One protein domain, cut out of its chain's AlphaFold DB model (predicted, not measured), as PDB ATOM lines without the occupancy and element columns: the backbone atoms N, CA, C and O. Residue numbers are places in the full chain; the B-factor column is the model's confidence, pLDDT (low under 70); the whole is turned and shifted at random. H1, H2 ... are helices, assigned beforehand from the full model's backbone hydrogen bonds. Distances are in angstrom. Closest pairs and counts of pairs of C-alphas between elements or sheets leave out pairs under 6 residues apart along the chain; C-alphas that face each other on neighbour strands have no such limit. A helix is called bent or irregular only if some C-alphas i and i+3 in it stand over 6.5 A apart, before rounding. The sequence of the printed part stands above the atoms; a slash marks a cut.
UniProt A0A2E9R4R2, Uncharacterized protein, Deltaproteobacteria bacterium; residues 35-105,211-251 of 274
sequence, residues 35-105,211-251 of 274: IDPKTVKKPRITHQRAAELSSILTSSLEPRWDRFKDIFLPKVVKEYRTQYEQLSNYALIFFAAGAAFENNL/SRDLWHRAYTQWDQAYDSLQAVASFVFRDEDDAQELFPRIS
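This is residues 35 to 105 and 211 to 251 of the 274 residues of an uncharacterized protein of Deltaproteobacteria bacterium (UniProt A0A2E9R4R2). Look for an elongated up-and-down bundle: H1, H2b and H3 side by side, each running against the one before. Bent H2 adds arm H2a; tiny H4 packs on H1. The 112 printed residues have four named helices, H1 to H4 in order, and no named strand: all helix. The whole is compact, radius of gyration of the C-alphas 14.9 A, spans 49 by 27 by 21 A.

Start at H2, residues 74 to 103, one helix by its hydrogen bonds but bent: C-alphas 85 and 88 are 7.2 A apart. Its arm H2b, residues 88 to 103, touches H3, residues 211 to 236, at a shallow tilt of 24 degrees, opposite ways; the closest C-alphas, of Ala 97 and Trp 215, are 4.7 A apart. H1, residues 47 to 71, is irregular, C-alphas 63 and 66 being 7.9 A apart. Every O i to N i+4 pair is within hydrogen-bond range in H2a, residues 74 to 85, H2b and H3; H1 has 13 of 21, and H4, residues 243 to 246, is too short.

Find C-alpha 47 at (-7.911, -21.032, -8.905), where H1 begins its 32.3 A. H3 runs 37.6 A to C-alpha 236 at (10.044, -2.563, -17.667).

Across the cut, residues 106 to 210, C-alphas 105 and 211 are 10.0 A apart. Residue 251 is under pLDDT 70.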
ATOM      1  N   ILE A  35      -3.445 -26.776 -27.244       92.44
ATOM      2  CA  ILE A  35      -2.176 -26.732 -26.497       92.44
ATOM      3  C   ILE A  35      -1.394 -28.042 -26.719       92.44
ATOM      4  O   ILE A  35      -1.946 -29.141 -26.622       92.44
ATOM      5  N   ASP A  36      -0.094 -27.957 -27.010       90.69
ATOM      6  CA  ASP A  36       0.740 -29.154 -27.185       90.69
ATOM      7  C   ASP A  36       0.744 -29.991 -25.888       90.69
ATOM      8  O   ASP A  36       1.156 -29.479 -24.845       90.69
ATOM      9  N   PRO A  37       0.341 -31.279 -25.915       88.06
ATOM     10  CA  PRO A  37       0.405 -32.158 -24.748       88.06
ATOM     11  C   PRO A  37       1.762 -32.169 -24.027       88.06
ATOM     12  O   PRO A  37       1.799 -32.380 -22.819       88.06
ATOM     13  N   LYS A  38       2.876 -31.941 -24.739       88.12
ATOM     14  CA  LYS A  38       4.227 -31.921 -24.151       88.12
ATOM     15  C   LYS A  38       4.512 -30.682 -23.301       88.12
ATOM     16  O   LYS A  38       5.457 -30.705 -22.519       88.12
ATOM     17  N   THR A  39       3.739 -29.611 -23.470       88.31
ATOM     18  CA  THR A  39       3.923 -28.347 -22.738       88.31
ATOM     19  C   THR A  39       2.936 -28.180 -21.587       88.31
ATOM     20  O   THR A  39       3.071 -27.239 -20.806       88.31
ATOM     21  N   VAL A  40       1.972 -29.101 -21.453       88.62
ATOM     22  CA  VAL A  40       0.963 -29.080 -20.393       88.62
ATOM     23  C   VAL A  40       1.634 -29.206 -19.027       88.62
ATOM     24  O   VAL A  40       2.318 -30.186 -18.724       88.62
ATOM     25  N   LYS A  41       1.407 -28.201 -18.185       83.38
ATOM     26  CA  LYS A  41       1.881 -28.143 -16.806       83.38
ATOM     27  C   LYS A  41       0.802 -28.663 -15.861       83.38
ATOM     28  O   LYS A  41      -0.391 -28.427 -16.053       83.38
ATOM     29  N   LYS A  42       1.232 -29.340 -14.795       82.06
ATOM     30  CA  LYS A  42       0.352 -29.672 -13.669       82.06
ATOM     31  C   LYS A  42       0.058 -28.395 -12.864       82.06
ATOM     32  O   LYS A  42       0.997 -27.623 -12.646       82.06
ATOM     33  N   PRO A  43      -1.188 -28.172 -12.411       79.88
ATOM     34  CA  PRO A  43      -1.533 -27.036 -11.565       79.88
ATOM     35  C   PRO A  43      -0.678 -26.973 -10.302       79.88
ATOM     36  O   PRO A  43      -0.710 -27.893  -9.490       79.88
ATOM     37  N   ARG A  44       0.064 -25.873 -10.139       74.31
ATOM     38  CA  ARG A  44       0.848 -25.581  -8.925       74.31
ATOM     39  C   ARG A  44       0.138 -24.638  -7.974       74.31
ATOM     40  O   ARG A  44       0.465 -24.601  -6.795       74.31
ATOM     41  N   ILE A  45      -0.862 -23.900  -8.465       72.31
ATOM     42  CA  ILE A  45      -1.684 -23.012  -7.640       72.31
ATOM     43  C   ILE A  45      -3.188 -23.326  -7.756       72.31
ATOM     44  O   ILE A  45      -3.626 -23.956  -8.715       72.31
ATOM     45  N   THR A  46      -3.983 -22.924  -6.767       75.69
ATOM     46  CA  THR A  46      -5.442 -22.984  -6.784       75.69
ATOM     47  C   THR A  46      -5.989 -21.897  -7.694       75.69
ATOM     48  O   THR A  46      -5.338 -20.885  -7.962       75.69
ATOM     49  N   HIS A  47      -7.231 -22.065  -8.135       81.12
ATOM     50  CA  HIS A  47      -7.911 -21.032  -8.905       81.12
ATOM     51  C   HIS A  47      -8.108 -19.736  -8.100       81.12
ATOM     52  O   HIS A  47      -8.046 -18.658  -8.684       81.12
ATOM     53  N   GLN A  48      -8.280 -19.806  -6.770       81.25
ATOM     54  CA  GLN A  48      -8.352 -18.608  -5.923       81.25
ATOM     55  C   GLN A  48      -7.047 -17.817  -5.984       81.25
ATOM     56  O   GLN A  48      -7.068 -16.607  -6.196       81.25
ATOM     57  N   ARG A  49      -5.904 -18.505  -5.861       81.06
ATOM     58  CA  ARG A  49      -4.597 -17.852  -5.952       81.06
ATOM     59  C   ARG A  49      -4.330 -17.321  -7.358       81.06
ATOM     60  O   ARG A  49      -3.756 -16.245  -7.488       81.06
ATOM     61  N   ALA A  50      -4.761 -18.036  -8.396       86.00
ATOM     62  CA  ALA A  50      -4.686 -17.558  -9.774       86.00
ATOM     63  C   ALA A  50      -5.467 -16.249  -9.956       86.00
ATOM     64  O   ALA A  50      -4.927 -15.290 -10.495       86.00
ATOM     65  N   ALA A  51      -6.697 -16.178  -9.439       87.19
ATOM     66  CA  ALA A  51      -7.520 -14.973  -9.484       87.19
ATOM     67  C   ALA A  51      -6.897 -13.805  -8.699       87.19
ATOM     68  O   ALA A  51      -6.876 -12.677  -9.190       87.19
ATOM     69  N   GLU A  52      -6.348 -14.072  -7.512       86.25
ATOM     70  CA  GLU A  52      -5.649 -13.068  -6.704       86.25
ATOM     71  C   GLU A  52      -4.418 -12.513  -7.435       86.25
ATOM     72  O   GLU A  52      -4.275 -11.299  -7.577       86.25
ATOM     73  N   LEU A  53      -3.555 -13.394  -7.952       88.75
ATOM     74  CA  LEU A  53      -2.367 -13.010  -8.712       88.75
ATOM     75  C   LEU A  53      -2.740 -12.212  -9.964       88.75
ATOM     76  O   LEU A  53      -2.117 -11.180 -10.220       88.75
ATOM     77  N   SER A  54      -3.757 -12.658 -10.709       93.38
ATOM     78  CA  SER A  54      -4.291 -11.919 -11.854       93.38
ATOM     79  C   SER A  54      -4.730 -10.516 -11.443       93.38
ATOM     80  O   SER A  54      -4.307  -9.560 -12.076       93.38
ATOM     81  N   SER A  55      -5.498 -10.384 -10.357       91.88
ATOM     82  CA  SER A  55      -5.990  -9.094  -9.854       91.88
ATOM     83  C   SER A  55      -4.857  -8.137  -9.464       91.88
ATOM     84  O   SER A  55      -4.878  -6.963  -9.847       91.88
ATOM     85  N   ILE A  56      -3.840  -8.638  -8.750       90.19
ATOM     86  CA  ILE A  56      -2.654  -7.855  -8.369       90.19
ATOM     87  C   ILE A  56      -1.925  -7.363  -9.621       90.19
ATOM     88  O   ILE A  56      -1.644  -6.170  -9.746       90.19
ATOM     89  N   LEU A  57      -1.651  -8.271 -10.562       92.69
ATOM     90  CA  LEU A  57      -0.921  -7.957 -11.786       92.69
ATOM     91  C   LEU A  57      -1.695  -6.958 -12.652       92.69
ATOM     92  O   LEU A  57      -1.106  -5.984 -13.123       92.69
ATOM     93  N   THR A  58      -3.006  -7.153 -12.833       93.81
ATOM     94  CA  THR A  58      -3.805  -6.255 -13.669       93.81
ATOM     95  C   THR A  58      -3.905  -4.863 -13.054       93.81
ATOM     96  O   THR A  58      -3.627  -3.869 -13.721       93.81
ATOM     97  N   SER A  59      -4.200  -4.784 -11.754       94.00
ATOM     98  CA  SER A  59      -4.313  -3.503 -11.044       94.00
ATOM     99  C   SER A  59      -2.989  -2.734 -11.035       94.00
ATOM    100  O   SER A  59      -2.980  -1.510 -11.160       94.00
ATOM    101  N   SER A  60      -1.864  -3.448 -10.939       93.69
ATOM    102  CA  SER A  60      -0.529  -2.844 -10.973       93.69
ATOM    103  C   SER A  60      -0.146  -2.353 -12.371       93.69
ATOM    104  O   SER A  60       0.503  -1.312 -12.497       93.69
ATOM    105  N   LEU A  61      -0.554  -3.067 -13.426       93.56
ATOM    106  CA  LEU A  61      -0.226  -2.727 -14.811       93.56
ATOM    107  C   LEU A  61      -1.124  -1.649 -15.430       93.56
ATOM    108  O   LEU A  61      -0.613  -0.874 -16.237       93.56
ATOM    109  N   GLU A  62      -2.415  -1.562 -15.077       93.94
ATOM    110  CA  GLU A  62      -3.354  -0.615 -15.709       93.94
ATOM    111  C   GLU A  62      -2.821   0.829 -15.794       93.94
ATOM    112  O   GLU A  62      -2.810   1.381 -16.896       93.94
ATOM    113  N   PRO A  63      -2.302   1.452 -14.715       93.88
ATOM    114  CA  PRO A  63      -1.837   2.836 -14.794       93.88
ATOM    115  C   PRO A  63      -0.468   2.990 -15.477       93.88
ATOM    116  O   PRO A  63       0.013   4.111 -15.619       93.88
ATOM    117  N   ARG A  64       0.194   1.894 -15.878       92.44
ATOM    118  CA  ARG A  64       1.597   1.903 -16.327       92.44
ATOM    119  C   ARG A  64       1.795   1.541 -17.804       92.44
ATOM    120  O   ARG A  64       2.934   1.426 -18.260       92.44
ATOM    121  N   TRP A  65       0.717   1.386 -18.573       92.31
ATOM    122  CA  TRP A  65       0.789   0.970 -19.981       92.31
ATOM    123  C   TRP A  65       1.528   1.938 -20.900       92.31
ATOM    124  O   TRP A  65       2.093   1.500 -21.901       92.31
ATOM    125  N   ASP A  66       1.563   3.229 -20.580       92.88
ATOM    126  CA  ASP A  66       2.285   4.195 -21.411       92.88
ATOM    127  C   ASP A  66       3.788   3.898 -21.447       92.88
ATOM    128  O   ASP A  66       4.382   3.910 -22.522       92.88
ATOM    129  N   ARG A  67       4.371   3.434 -20.335       91.31
ATOM    130  CA  ARG A  67       5.791   3.058 -20.284       91.31
ATOM    131  C   ARG A  67       6.133   1.863 -21.180       91.31
ATOM    132  O   ARG A  67       7.264   1.737 -21.638       91.31
ATOM    133  N   PHE A  68       5.166   0.996 -21.482       92.31
ATOM    134  CA  PHE A  68       5.370  -0.088 -22.448       92.31
ATOM    135  C   PHE A  68       5.488   0.446 -23.877       92.31
ATOM    136  O   PHE A  68       6.249  -0.115 -24.665       92.31
ATOM    137  N   LYS A  69       4.758   1.516 -24.217       91.62
ATOM    138  CA  LYS A  69       4.798   2.143 -25.549       91.62
ATOM    139  C   LYS A  69       6.135   2.827 -25.817       91.62
ATOM    140  O   LYS A  69       6.552   2.881 -26.970       91.62
ATOM    141  N   ASP A  70       6.809   3.279 -24.764       92.19
ATOM    142  CA  ASP A  70       8.136   3.893 -24.861       92.19
ATOM    143  C   ASP A  70       9.249   2.862 -25.127       92.19
ATOM    144  O   ASP A  70      10.300   3.204 -25.666       92.19
ATOM    145  N   ILE A  71       9.030   1.595 -24.754       92.94
ATOM    146  CA  ILE A  71      10.054   0.537 -24.790       92.94
ATOM    147  C   ILE A  71       9.836  -0.434 -25.954       92.94
ATOM    148  O   ILE A  71      10.799  -0.914 -26.555       92.94
ATOM    149  N   PHE A  72       8.583  -0.752 -26.275       94.31
ATOM    150  CA  PHE A  72       8.243  -1.808 -27.223       94.31
ATOM    151  C   PHE A  72       7.569  -1.279 -28.485       94.31
ATOM    152  O   PHE A  72       6.854  -0.281 -28.490       94.31
ATOM    153  N   LEU A  73       7.733  -2.031 -29.577       95.62
ATOM    154  CA  LEU A  73       7.021  -1.769 -30.824       95.62
ATOM    155  C   LEU A  73       5.497  -1.882 -30.620       95.62
ATOM    156  O   LEU A  73       5.048  -2.785 -29.907       95.62
ATOM    157  N   PRO A  74       4.671  -1.087 -31.332       94.56
ATOM    158  CA  PRO A  74       3.214  -1.085 -31.157       94.56
ATOM    159  C   PRO A  74       2.548  -2.464 -31.278       94.56
ATOM    160  O   PRO A  74       1.594  -2.761 -30.563       94.56
ATOM    161  N   LYS A  75       3.064  -3.335 -32.158       95.44
ATOM    162  CA  LYS A  75       2.560  -4.707 -32.321       95.44
ATOM    163  C   LYS A  75       2.747  -5.549 -31.051       95.44
ATOM    164  O   LYS A  75       1.842  -6.292 -30.691       95.44
ATOM    165  N   VAL A  76       3.892  -5.408 -30.387       92.81
ATOM    166  CA  VAL A  76       4.233  -6.141 -29.157       92.81
ATOM    167  C   VAL A  76       3.395  -5.627 -27.986       92.81
ATOM    168  O   VAL A  76       2.817  -6.416 -27.247       92.81
ATOM    169  N   VAL A  77       3.233  -4.304 -27.871       93.81
ATOM    170  CA  VAL A  77       2.344  -3.701 -26.861       93.81
ATOM    171  C   VAL A  77       0.909  -4.203 -27.026       93.81
ATOM    172  O   VAL A  77       0.264  -4.549 -26.039       93.81
ATOM    173  N   LYS A  78       0.418  -4.295 -28.270       94.62
ATOM    174  CA  LYS A  78      -0.915  -4.833 -28.561       94.62
ATOM    175  C   LYS A  78      -1.063  -6.283 -28.090       94.62
ATOM    176  O   LYS A  78      -2.085  -6.611 -27.500       94.62
ATOM    177  N   GLU A  79      -0.060  -7.127 -28.324       93.62
ATOM    178  CA  GLU A  79      -0.070  -8.528 -27.886       93.62
ATOM    179  C   GLU A  79      -0.155  -8.650 -26.359       93.62
ATOM    180  O   GLU A  79      -1.034  -9.346 -25.848       93.62
ATOM    181  N   TYR A  80       0.681  -7.914 -25.619       93.75
ATOM    182  CA  TYR A  80       0.614  -7.912 -24.156       93.75
ATOM    183  C   TYR A  80      -0.692  -7.317 -23.634       93.75
ATOM    184  O   TYR A  80      -1.244  -7.826 -22.662       93.75
ATOM    185  N   ARG A  81      -1.241  -6.285 -24.285       94.44
ATOM    186  CA  ARG A  81      -2.548  -5.733 -23.903       94.44
ATOM    187  C   ARG A  81      -3.662  -6.769 -24.082       94.44
ATOM    188  O   ARG A  81      -4.505  -6.901 -23.203       94.44
ATOM    189  N   THR A  82      -3.624  -7.563 -25.152       94.81
ATOM    190  CA  THR A  82      -4.563  -8.679 -25.334       94.81
ATOM    191  C   THR A  82      -4.406  -9.744 -24.244       94.81
ATOM    192  O   THR A  82      -5.408 -10.171 -23.678       94.81
ATOM    193  N   GLN A  83      -3.175 -10.145 -23.897       93.00
ATOM    194  CA  GLN A  83      -2.946 -11.090 -22.791       93.00
ATOM    195  C   GLN A  83      -3.484 -10.537 -21.463       93.00
ATOM    196  O   GLN A  83      -4.141 -11.256 -20.715       93.00
ATOM    197  N   TYR A  84      -3.250  -9.251 -21.197       95.44
ATOM    198  CA  TYR A  84      -3.730  -8.549 -20.008       95.44
ATOM    199  C   TYR A  84      -5.259  -8.563 -19.907       95.44
ATOM    200  O   TYR A  84      -5.806  -8.920 -18.866       95.44
ATOM    201  N   GLU A  85      -5.952  -8.241 -21.000       94.88
ATOM    202  CA  GLU A  85      -7.419  -8.218 -21.054       94.88
ATOM    203  C   GLU A  85      -8.032  -9.615 -20.874       94.88
ATOM    204  O   GLU A  85      -9.131  -9.745 -20.330       94.88
ATOM    205  N   GLN A  86      -7.324 -10.669 -21.292       95.31
ATOM    206  CA  GLN A  86      -7.787 -12.053 -21.161       95.31
ATOM    207  C   GLN A  86      -7.392 -12.727 -19.846       95.31
ATOM    208  O   GLN A  86      -7.992 -13.740 -19.491       95.31
ATOM    209  N   LEU A  87      -6.435 -12.184 -19.093       95.12
ATOM    210  CA  LEU A  87      -5.854 -12.864 -17.934       95.12
ATOM    211  C   LEU A  87      -6.904 -13.281 -16.888       95.12
ATOM    212  O   LEU A  87      -6.872 -14.402 -16.369       95.12
ATOM    213  N   SER A  88      -7.874 -12.409 -16.612       93.12
ATOM    214  CA  SER A  88      -8.986 -12.714 -15.704       93.12
ATOM    215  C   SER A  88      -9.932 -13.778 -16.272       93.12
ATOM    216  O   SER A  88     -10.414 -14.627 -15.525       93.12
ATOM    217  N   ASN A  89     -10.163 -13.790 -17.590       94.81
ATOM    218  CA  ASN A  89     -10.957 -14.839 -18.236       94.81
ATOM    219  C   ASN A  89     -10.239 -16.194 -18.150       94.81
ATOM    220  O   ASN A  89     -10.880 -17.189 -17.826       94.81
ATOM    221  N   TYR A  90      -8.918 -16.244 -18.350       95.88
ATOM    222  CA  TYR A  90      -8.145 -17.480 -18.195       95.88
ATOM    223  C   TYR A  90      -8.193 -18.025 -16.761       95.88
ATOM    224  O   TYR A  90      -8.325 -19.233 -16.571       95.88
ATOM    225  N   ALA A  91      -8.185 -17.154 -15.745       93.06
ATOM    226  CA  ALA A  91      -8.380 -17.577 -14.356       93.06
ATOM    227  C   ALA A  91      -9.781 -18.184 -14.116       93.06
ATOM    228  O   ALA A  91      -9.905 -19.191 -13.417       93.06
ATOM    229  N   LEU A  92     -10.832 -17.624 -14.732       92.69
ATOM    230  CA  LEU A  92     -12.193 -18.179 -14.673       92.69
ATOM    231  C   LEU A  92     -12.311 -19.525 -15.406       92.69
ATOM    232  O   LEU A  92     -12.952 -20.443 -14.897       92.69
ATOM    233  N   ILE A  93     -11.661 -19.668 -16.562       94.94
ATOM    234  CA  ILE A  93     -11.593 -20.935 -17.307       94.94
ATOM    235  C   ILE A  93     -10.897 -22.004 -16.456       94.94
ATOM    236  O   ILE A  93     -11.387 -23.128 -16.353       94.94
ATOM    237  N   PHE A  94      -9.793 -21.655 -15.787       93.38
ATOM    238  CA  PHE A  94      -9.097 -22.554 -14.866       93.38
ATOM    239  C   PHE A  94      -9.980 -22.989 -13.685       93.38
ATOM    240  O   PHE A  94      -9.989 -24.173 -13.331       93.38
ATOM    241  N   PHE A  95     -10.768 -22.072 -13.119       90.88
ATOM    242  CA  PHE A  95     -11.772 -22.393 -12.101       90.88
ATOM    243  C   PHE A  95     -12.816 -23.400 -12.609       90.88
ATOM    244  O   PHE A  95     -12.990 -24.457 -11.999       90.88
ATOM    245  N   ALA A  96     -13.475 -23.104 -13.731       90.88
ATOM    246  CA  ALA A  96     -14.541 -23.944 -14.279       90.88
ATOM    247  C   ALA A  96     -14.031 -25.332 -14.699       90.88
ATOM    248  O   ALA A  96     -14.672 -26.342 -14.408       90.88
ATOM    249  N   ALA A  97     -12.837 -25.409 -15.295       90.38
ATOM    250  CA  ALA A  97     -12.207 -26.681 -15.639       90.38
ATOM    251  C   ALA A  97     -11.893 -27.529 -14.391       90.38
ATOM    252  O   ALA A  97     -12.070 -28.748 -14.410       90.38
ATOM    253  N   GLY A  98     -11.482 -26.888 -13.290       87.12
ATOM    254  CA  GLY A  98     -11.282 -27.551 -11.999       87.12
ATOM    255  C   GLY A  98     -12.584 -28.104 -11.416       87.12
ATOM    256  O   GLY A  98     -12.625 -29.260 -11.007       87.12
ATOM    257  N   ALA A  99     -13.666 -27.322 -11.457       85.25
ATOM    258  CA  ALA A  99     -14.987 -27.779 -11.024       85.25
ATOM    259  C   ALA A  99     -15.504 -28.953 -11.880       85.25
ATOM    260  O   ALA A  99     -16.014 -29.937 -11.349       85.25
ATOM    261  N   ALA A 100     -15.316 -28.899 -13.202       85.94
ATOM    262  CA  ALA A 100     -15.670 -29.993 -14.105       85.94
ATOM    263  C   ALA A 100     -14.852 -31.267 -13.835       85.94
ATOM    264  O   ALA A 100     -15.371 -32.376 -13.958       85.94
ATOM    265  N   PHE A 101     -13.577 -31.126 -13.457       85.69
ATOM    266  CA  PHE A 101     -12.762 -32.250 -13.001       85.69
ATOM    267  C   PHE A 101     -13.317 -32.860 -11.706       85.69
ATOM    268  O   PHE A 101     -13.504 -34.074 -11.655       85.69
ATOM    269  N   GLU A 102     -13.616 -32.038 -10.696       78.62
ATOM    270  CA  GLU A 102     -14.178 -32.497  -9.418       78.62
ATOM    271  C   GLU A 102     -15.525 -33.213  -9.600       78.62
ATOM    272  O   GLU A 102     -15.747 -34.258  -8.992       78.62
ATOM    273  N   ASN A 103     -16.387 -32.714 -10.491       81.44
ATOM    274  CA  ASN A 103     -17.690 -33.316 -10.796       81.44
ATOM    275  C   ASN A 103     -17.603 -34.686 -11.488       81.44
ATOM    276  O   ASN A 103     -18.586 -35.421 -11.501       81.44
ATOM    277  N   ASN A 104     -16.451 -35.029 -12.072       80.62
ATOM    278  CA  ASN A 104     -16.223 -36.316 -12.733       80.62
ATOM    279  C   ASN A 104     -15.580 -37.369 -11.821       80.62
ATOM    280  O   ASN A 104     -15.287 -38.478 -12.271       80.62
ATOM    281  N   LEU A 105     -15.349 -37.036 -10.550       80.25
ATOM    282  CA  LEU A 105     -14.971 -38.000  -9.523       80.25
ATOM    283  C   LEU A 105     -16.204 -38.787  -9.063       80.25
ATOM    284  O   LEU A 105     -17.328 -38.286  -9.122       80.25
ATOM    285  N   SER A 211     -11.693 -34.404 -18.358       81.19
ATOM    286  CA  SER A 211     -11.805 -33.122 -17.632       81.19
ATOM    287  C   SER A 211     -10.554 -32.731 -16.850       81.19
ATOM    288  O   SER A 211     -10.272 -31.548 -16.701       81.19
ATOM    289  N   ARG A 212      -9.752 -33.710 -16.415       82.38
ATOM    290  CA  ARG A 212      -8.448 -33.443 -15.799       82.38
ATOM    291  C   ARG A 212      -7.421 -32.869 -16.782       82.38
ATOM    292  O   ARG A 212      -6.694 -31.951 -16.424       82.38
ATOM    293  N   ASP A 213      -7.365 -33.383 -18.012       86.81
ATOM    294  CA  ASP A 213      -6.496 -32.849 -19.071       86.81
ATOM    295  C   ASP A 213      -6.883 -31.398 -19.385       86.81
ATOM    296  O   ASP A 213      -6.027 -30.516 -19.417       86.81
ATOM    297  N   LEU A 214      -8.188 -31.121 -19.502       90.44
ATOM    298  CA  LEU A 214      -8.706 -29.763 -19.690       90.44
ATOM    299  C   LEU A 214      -8.360 -28.833 -18.520       90.44
ATOM    300  O   LEU A 214      -7.996 -27.683 -18.750       90.44
ATOM    301  N   TRP A 215      -8.399 -29.327 -17.282       90.88
ATOM    302  CA  TRP A 215      -7.974 -28.568 -16.105       90.88
ATOM    303  C   TRP A 215      -6.480 -28.213 -16.137       90.88
ATOM    304  O   TRP A 215      -6.117 -27.059 -15.904       90.88
ATOM    305  N   HIS A 216      -5.610 -29.161 -16.499       90.31
ATOM    306  CA  HIS A 216      -4.172 -28.900 -16.644       90.31
ATOM    307  C   HIS A 216      -3.873 -27.923 -17.793       90.31
ATOM    308  O   HIS A 216      -3.022 -27.040 -17.671       90.31
ATOM    309  N   ARG A 217      -4.593 -28.042 -18.912       94.50
ATOM    310  CA  ARG A 217      -4.487 -27.127 -20.059       94.50
ATOM    311  C   ARG A 217      -4.942 -25.716 -19.704       94.50
ATOM    312  O   ARG A 217      -4.235 -24.769 -20.025       94.50
ATOM    313  N   ALA A 218      -6.056 -25.582 -18.985       95.06
ATOM    314  CA  ALA A 218      -6.550 -24.295 -18.506       95.06
ATOM    315  C   ALA A 218      -5.559 -23.628 -17.543       95.06
ATOM    316  O   ALA A 218      -5.270 -22.441 -17.680       95.06
ATOM    317  N   TYR A 219      -4.966 -24.407 -16.630       93.00
ATOM    318  CA  TYR A 219      -3.860 -23.928 -15.804       93.00
ATOM    319  C   TYR A 219      -2.684 -23.451 -16.658       93.00
ATOM    320  O   TYR A 219      -2.186 -22.354 -16.449       93.00
ATOM    321  N   THR A 220      -2.264 -24.255 -17.637       93.94
ATOM    322  CA  THR A 220      -1.131 -23.939 -18.520       93.94
ATOM    323  C   THR A 220      -1.365 -22.645 -19.300       93.94
ATOM    324  O   THR A 220      -0.452 -21.831 -19.403       93.94
ATOM    325  N   GLN A 221      -2.580 -22.427 -19.812       96.06
ATOM    326  CA  GLN A 221      -2.947 -21.204 -20.526       96.06
ATOM    327  C   GLN A 221      -2.854 -19.971 -19.617       96.06
ATOM    328  O   GLN A 221      -2.244 -18.971 -19.996       96.06
ATOM    329  N   TRP A 222      -3.420 -20.054 -18.407       95.88
ATOM    330  CA  TRP A 222      -3.328 -18.977 -17.422       95.88
ATOM    331  C   TRP A 222      -1.872 -18.711 -17.009       95.88
ATOM    332  O   TRP A 222      -1.430 -17.568 -17.040       95.88
ATOM    333  N   ASP A 223      -1.122 -19.764 -16.685       93.12
ATOM    334  CA  ASP A 223       0.269 -19.712 -16.221       93.12
ATOM    335  C   ASP A 223       1.185 -19.068 -17.270       93.12
ATOM    336  O   ASP A 223       1.950 -18.168 -16.942       93.12
ATOM    337  N   GLN A 224       1.041 -19.430 -18.548       93.62
ATOM    338  CA  GLN A 224       1.810 -18.826 -19.640       93.62
ATOM    339  C   GLN A 224       1.497 -17.337 -19.836       93.62
ATOM    340  O   GLN A 224       2.421 -16.538 -19.997       93.62
ATOM    341  N   ALA A 225       0.215 -16.952 -19.823       95.31
ATOM    342  CA  ALA A 225      -0.182 -15.550 -19.951       95.31
ATOM    343  C   ALA A 225       0.303 -14.721 -18.751       95.31
ATOM    344  O   ALA A 225       0.825 -13.618 -18.922       95.31
ATOM    345  N   TYR A 226       0.174 -15.277 -17.544       94.81
ATOM    346  CA  TYR A 226       0.636 -14.652 -16.314       94.81
ATOM    347  C   TYR A 226       2.153 -14.459 -16.314       94.81
ATOM    348  O   TYR A 226       2.617 -13.334 -16.149       94.81
ATOM    349  N   ASP A 227       2.923 -15.529 -16.537       91.94
ATOM    350  CA  ASP A 227       4.388 -15.491 -16.528       91.94
ATOM    351  C   ASP A 227       4.932 -14.538 -17.599       91.94
ATOM    352  O   ASP A 227       5.865 -13.781 -17.333       91.94
ATOM    353  N   SER A 228       4.327 -14.526 -18.790       93.19
ATOM    354  CA  SER A 228       4.674 -13.597 -19.872       93.19
ATOM    355  C   SER A 228       4.507 -12.135 -19.439       93.19
ATOM    356  O   SER A 228       5.459 -11.351 -19.494       93.19
ATOM    357  N   LEU A 229       3.323 -11.769 -18.935       95.06
ATOM    358  CA  LEU A 229       3.041 -10.410 -18.469       95.06
ATOM    359  C   LEU A 229       3.903 -10.021 -17.263       95.06
ATOM    360  O   LEU A 229       4.443  -8.915 -17.225       95.06
ATOM    361  N   GLN A 230       4.062 -10.928 -16.298       94.38
ATOM    362  CA  GLN A 230       4.867 -10.728 -15.094       94.38
ATOM    363  C   GLN A 230       6.336 -10.480 -15.452       94.38
ATOM    364  O   GLN A 230       6.946  -9.553 -14.910       94.38
ATOM    365  N   ALA A 231       6.902 -11.268 -16.370       90.00
ATOM    366  CA  ALA A 231       8.294 -11.139 -16.784       90.00
ATOM    367  C   ALA A 231       8.550  -9.797 -17.478       90.00
ATOM    368  O   ALA A 231       9.540  -9.123 -17.186       90.00
ATOM    369  N   VAL A 232       7.638  -9.379 -18.356       92.62
ATOM    370  CA  VAL A 232       7.764  -8.114 -19.088       92.62
ATOM    371  C   VAL A 232       7.565  -6.926 -18.157       92.62
ATOM    372  O   VAL A 232       8.368  -5.997 -18.191       92.62
ATOM    373  N   ALA A 233       6.563  -6.969 -17.277       92.75
ATOM    374  CA  ALA A 233       6.367  -5.950 -16.253       92.75
ATOM    375  C   ALA A 233       7.623  -5.807 -15.380       92.75
ATOM    376  O   ALA A 233       8.173  -4.717 -15.243       92.75
ATOM    377  N   SER A 234       8.153  -6.929 -14.890       89.75
ATOM    378  CA  SER A 234       9.379  -6.944 -14.085       89.75
ATOM    379  C   SER A 234      10.577  -6.357 -14.827       89.75
ATOM    380  O   SER A 234      11.434  -5.745 -14.202       89.75
ATOM    381  N   PHE A 235      10.667  -6.548 -16.144       90.94
ATOM    382  CA  PHE A 235      11.730  -5.968 -16.959       90.94
ATOM    383  C   PHE A 235      11.571  -4.450 -17.123       90.94
ATOM    384  O   PHE A 235      12.543  -3.716 -16.950       90.94
ATOM    385  N   VAL A 236      10.358  -3.985 -17.439       92.56
ATOM    386  CA  VAL A 236      10.044  -2.563 -17.667       92.56
ATOM    387  C   VAL A 236      10.221  -1.733 -16.395       92.56
ATOM    388  O   VAL A 236      10.749  -0.622 -16.453       92.56
ATOM    389  N   PHE A 237       9.810  -2.276 -15.250       92.75
ATOM    390  CA  PHE A 237       9.821  -1.589 -13.955       92.75
ATOM    391  C   PHE A 237      10.945  -2.077 -13.038       92.75
ATOM    392  O   PHE A 237      10.865  -1.914 -11.828       92.75
ATOM    393  N   ARG A 238      12.008  -2.676 -13.587       88.19
ATOM    394  CA  ARG A 238      13.108  -3.262 -12.796       88.19
ATOM    395  C   ARG A 238      13.817  -2.283 -11.854       88.19
ATOM    396  O   ARG A 238      14.462  -2.726 -10.911       88.19
ATOM    397  N   ASP A 239      13.725  -0.990 -12.155       87.69
ATOM    398  CA  ASP A 239      14.346   0.092 -11.393       87.69
ATOM    399  C   ASP A 239      13.397   0.661 -10.311       87.69
ATOM    400  O   ASP A 239      13.770   1.596  -9.610       87.69
ATOM    401  N   GLU A 240      12.170   0.134 -10.180       87.44
ATOM    402  CA  GLU A 240      11.226   0.485  -9.107       87.44
ATOM    403  C   GLU A 240      11.478  -0.392  -7.869       87.44
ATOM    404  O   GLU A 240      11.556  -1.622  -7.960       87.44
ATOM    405  N   ASP A 241      11.588   0.237  -6.696       82.19
ATOM    406  CA  ASP A 241      11.920  -0.444  -5.435       82.19
ATOM    407  C   ASP A 241      10.868  -1.496  -5.021       82.19
ATOM    408  O   ASP A 241      11.196  -2.501  -4.379       82.19
ATOM    409  N   ASP A 242       9.611  -1.299  -5.427       85.19
ATOM    410  CA  ASP A 242       8.442  -2.131  -5.128       85.19
ATOM    411  C   ASP A 242       8.055  -3.096  -6.269       85.19
ATOM    412  O   ASP A 242       7.059  -3.815  -6.165       85.19
ATOM    413  N   ALA A 243       8.862  -3.215  -7.332       82.00
ATOM    414  CA  ALA A 243       8.533  -4.031  -8.509       82.00
ATOM    415  C   ALA A 243       8.192  -5.501  -8.184       82.00
ATOM    416  O   ALA A 243       7.355  -6.117  -8.845       82.00
ATOM    417  N   GLN A 244       8.814  -6.085  -7.152       77.06
ATOM    418  CA  GLN A 244       8.519  -7.462  -6.729       77.06
ATOM    419  C   GLN A 244       7.167  -7.614  -6.018       77.06
ATOM    420  O   GLN A 244       6.596  -8.708  -6.037       77.06
ATOM    421  N   GLU A 245       6.682  -6.552  -5.379       81.12
ATOM    422  CA  GLU A 245       5.376  -6.515  -4.718       81.12
ATOM    423  C   GLU A 245       4.268  -6.266  -5.745       81.12
ATOM    424  O   GLU A 245       3.232  -6.930  -5.705       81.12
ATOM    425  N   LEU A 246       4.533  -5.393  -6.720       84.19
ATOM    426  CA  LEU A 246       3.628  -5.090  -7.831       84.19
ATOM    427  C   LEU A 246       3.464  -6.268  -8.805       84.19
ATOM    428  O   LEU A 246       2.371  -6.509  -9.323       84.19
ATOM    429  N   PHE A 247       4.541  -7.020  -9.056       87.81
ATOM    430  CA  PHE A 247       4.576  -8.099 -10.050       87.81
ATOM    431  C   PHE A 247       5.055  -9.419  -9.426       87.81
ATOM    432  O   PHE A 247       6.147  -9.911  -9.743       87.81
ATOM    433  N   PRO A 248       4.263 -10.019  -8.521       82.19
ATOM    434  CA  PRO A 248       4.683 -11.205  -7.790       82.19
ATOM    435  C   PRO A 248       4.854 -12.411  -8.718       82.19
ATOM    436  O   PRO A 248       4.053 -12.664  -9.605       82.19
ATOM    437  N   ARG A 249       5.885 -13.226  -8.486       81.44
ATOM    438  CA  ARG A 249       6.033 -14.514  -9.186       81.44
ATOM    439  C   ARG A 249       5.028 -15.552  -8.677       81.44
ATOM    440  O   ARG A 249       4.688 -15.559  -7.486       81.44
ATOM    441  N   ILE A 250       4.654 -16.509  -9.538       72.75
ATOM    442  CA  ILE A 250       3.873 -17.712  -9.167       72.75
ATOM    443  C   ILE A 250       4.604 -18.551  -8.110       72.75
ATOM    444  O   ILE A 250       3.964 -19.147  -7.249       72.75
ATOM    445  N   SER A 251       5.931 -18.510  -8.092       65.81
ATOM    446  CA  SER A 251       6.765 -19.030  -7.008       65.81
ATOM    447  C   SER A 251       7.762 -17.934  -6.645       65.81
ATOM    448  O   SER A 251       8.569 -17.530  -7.483       65.81
TER     449      SER A 251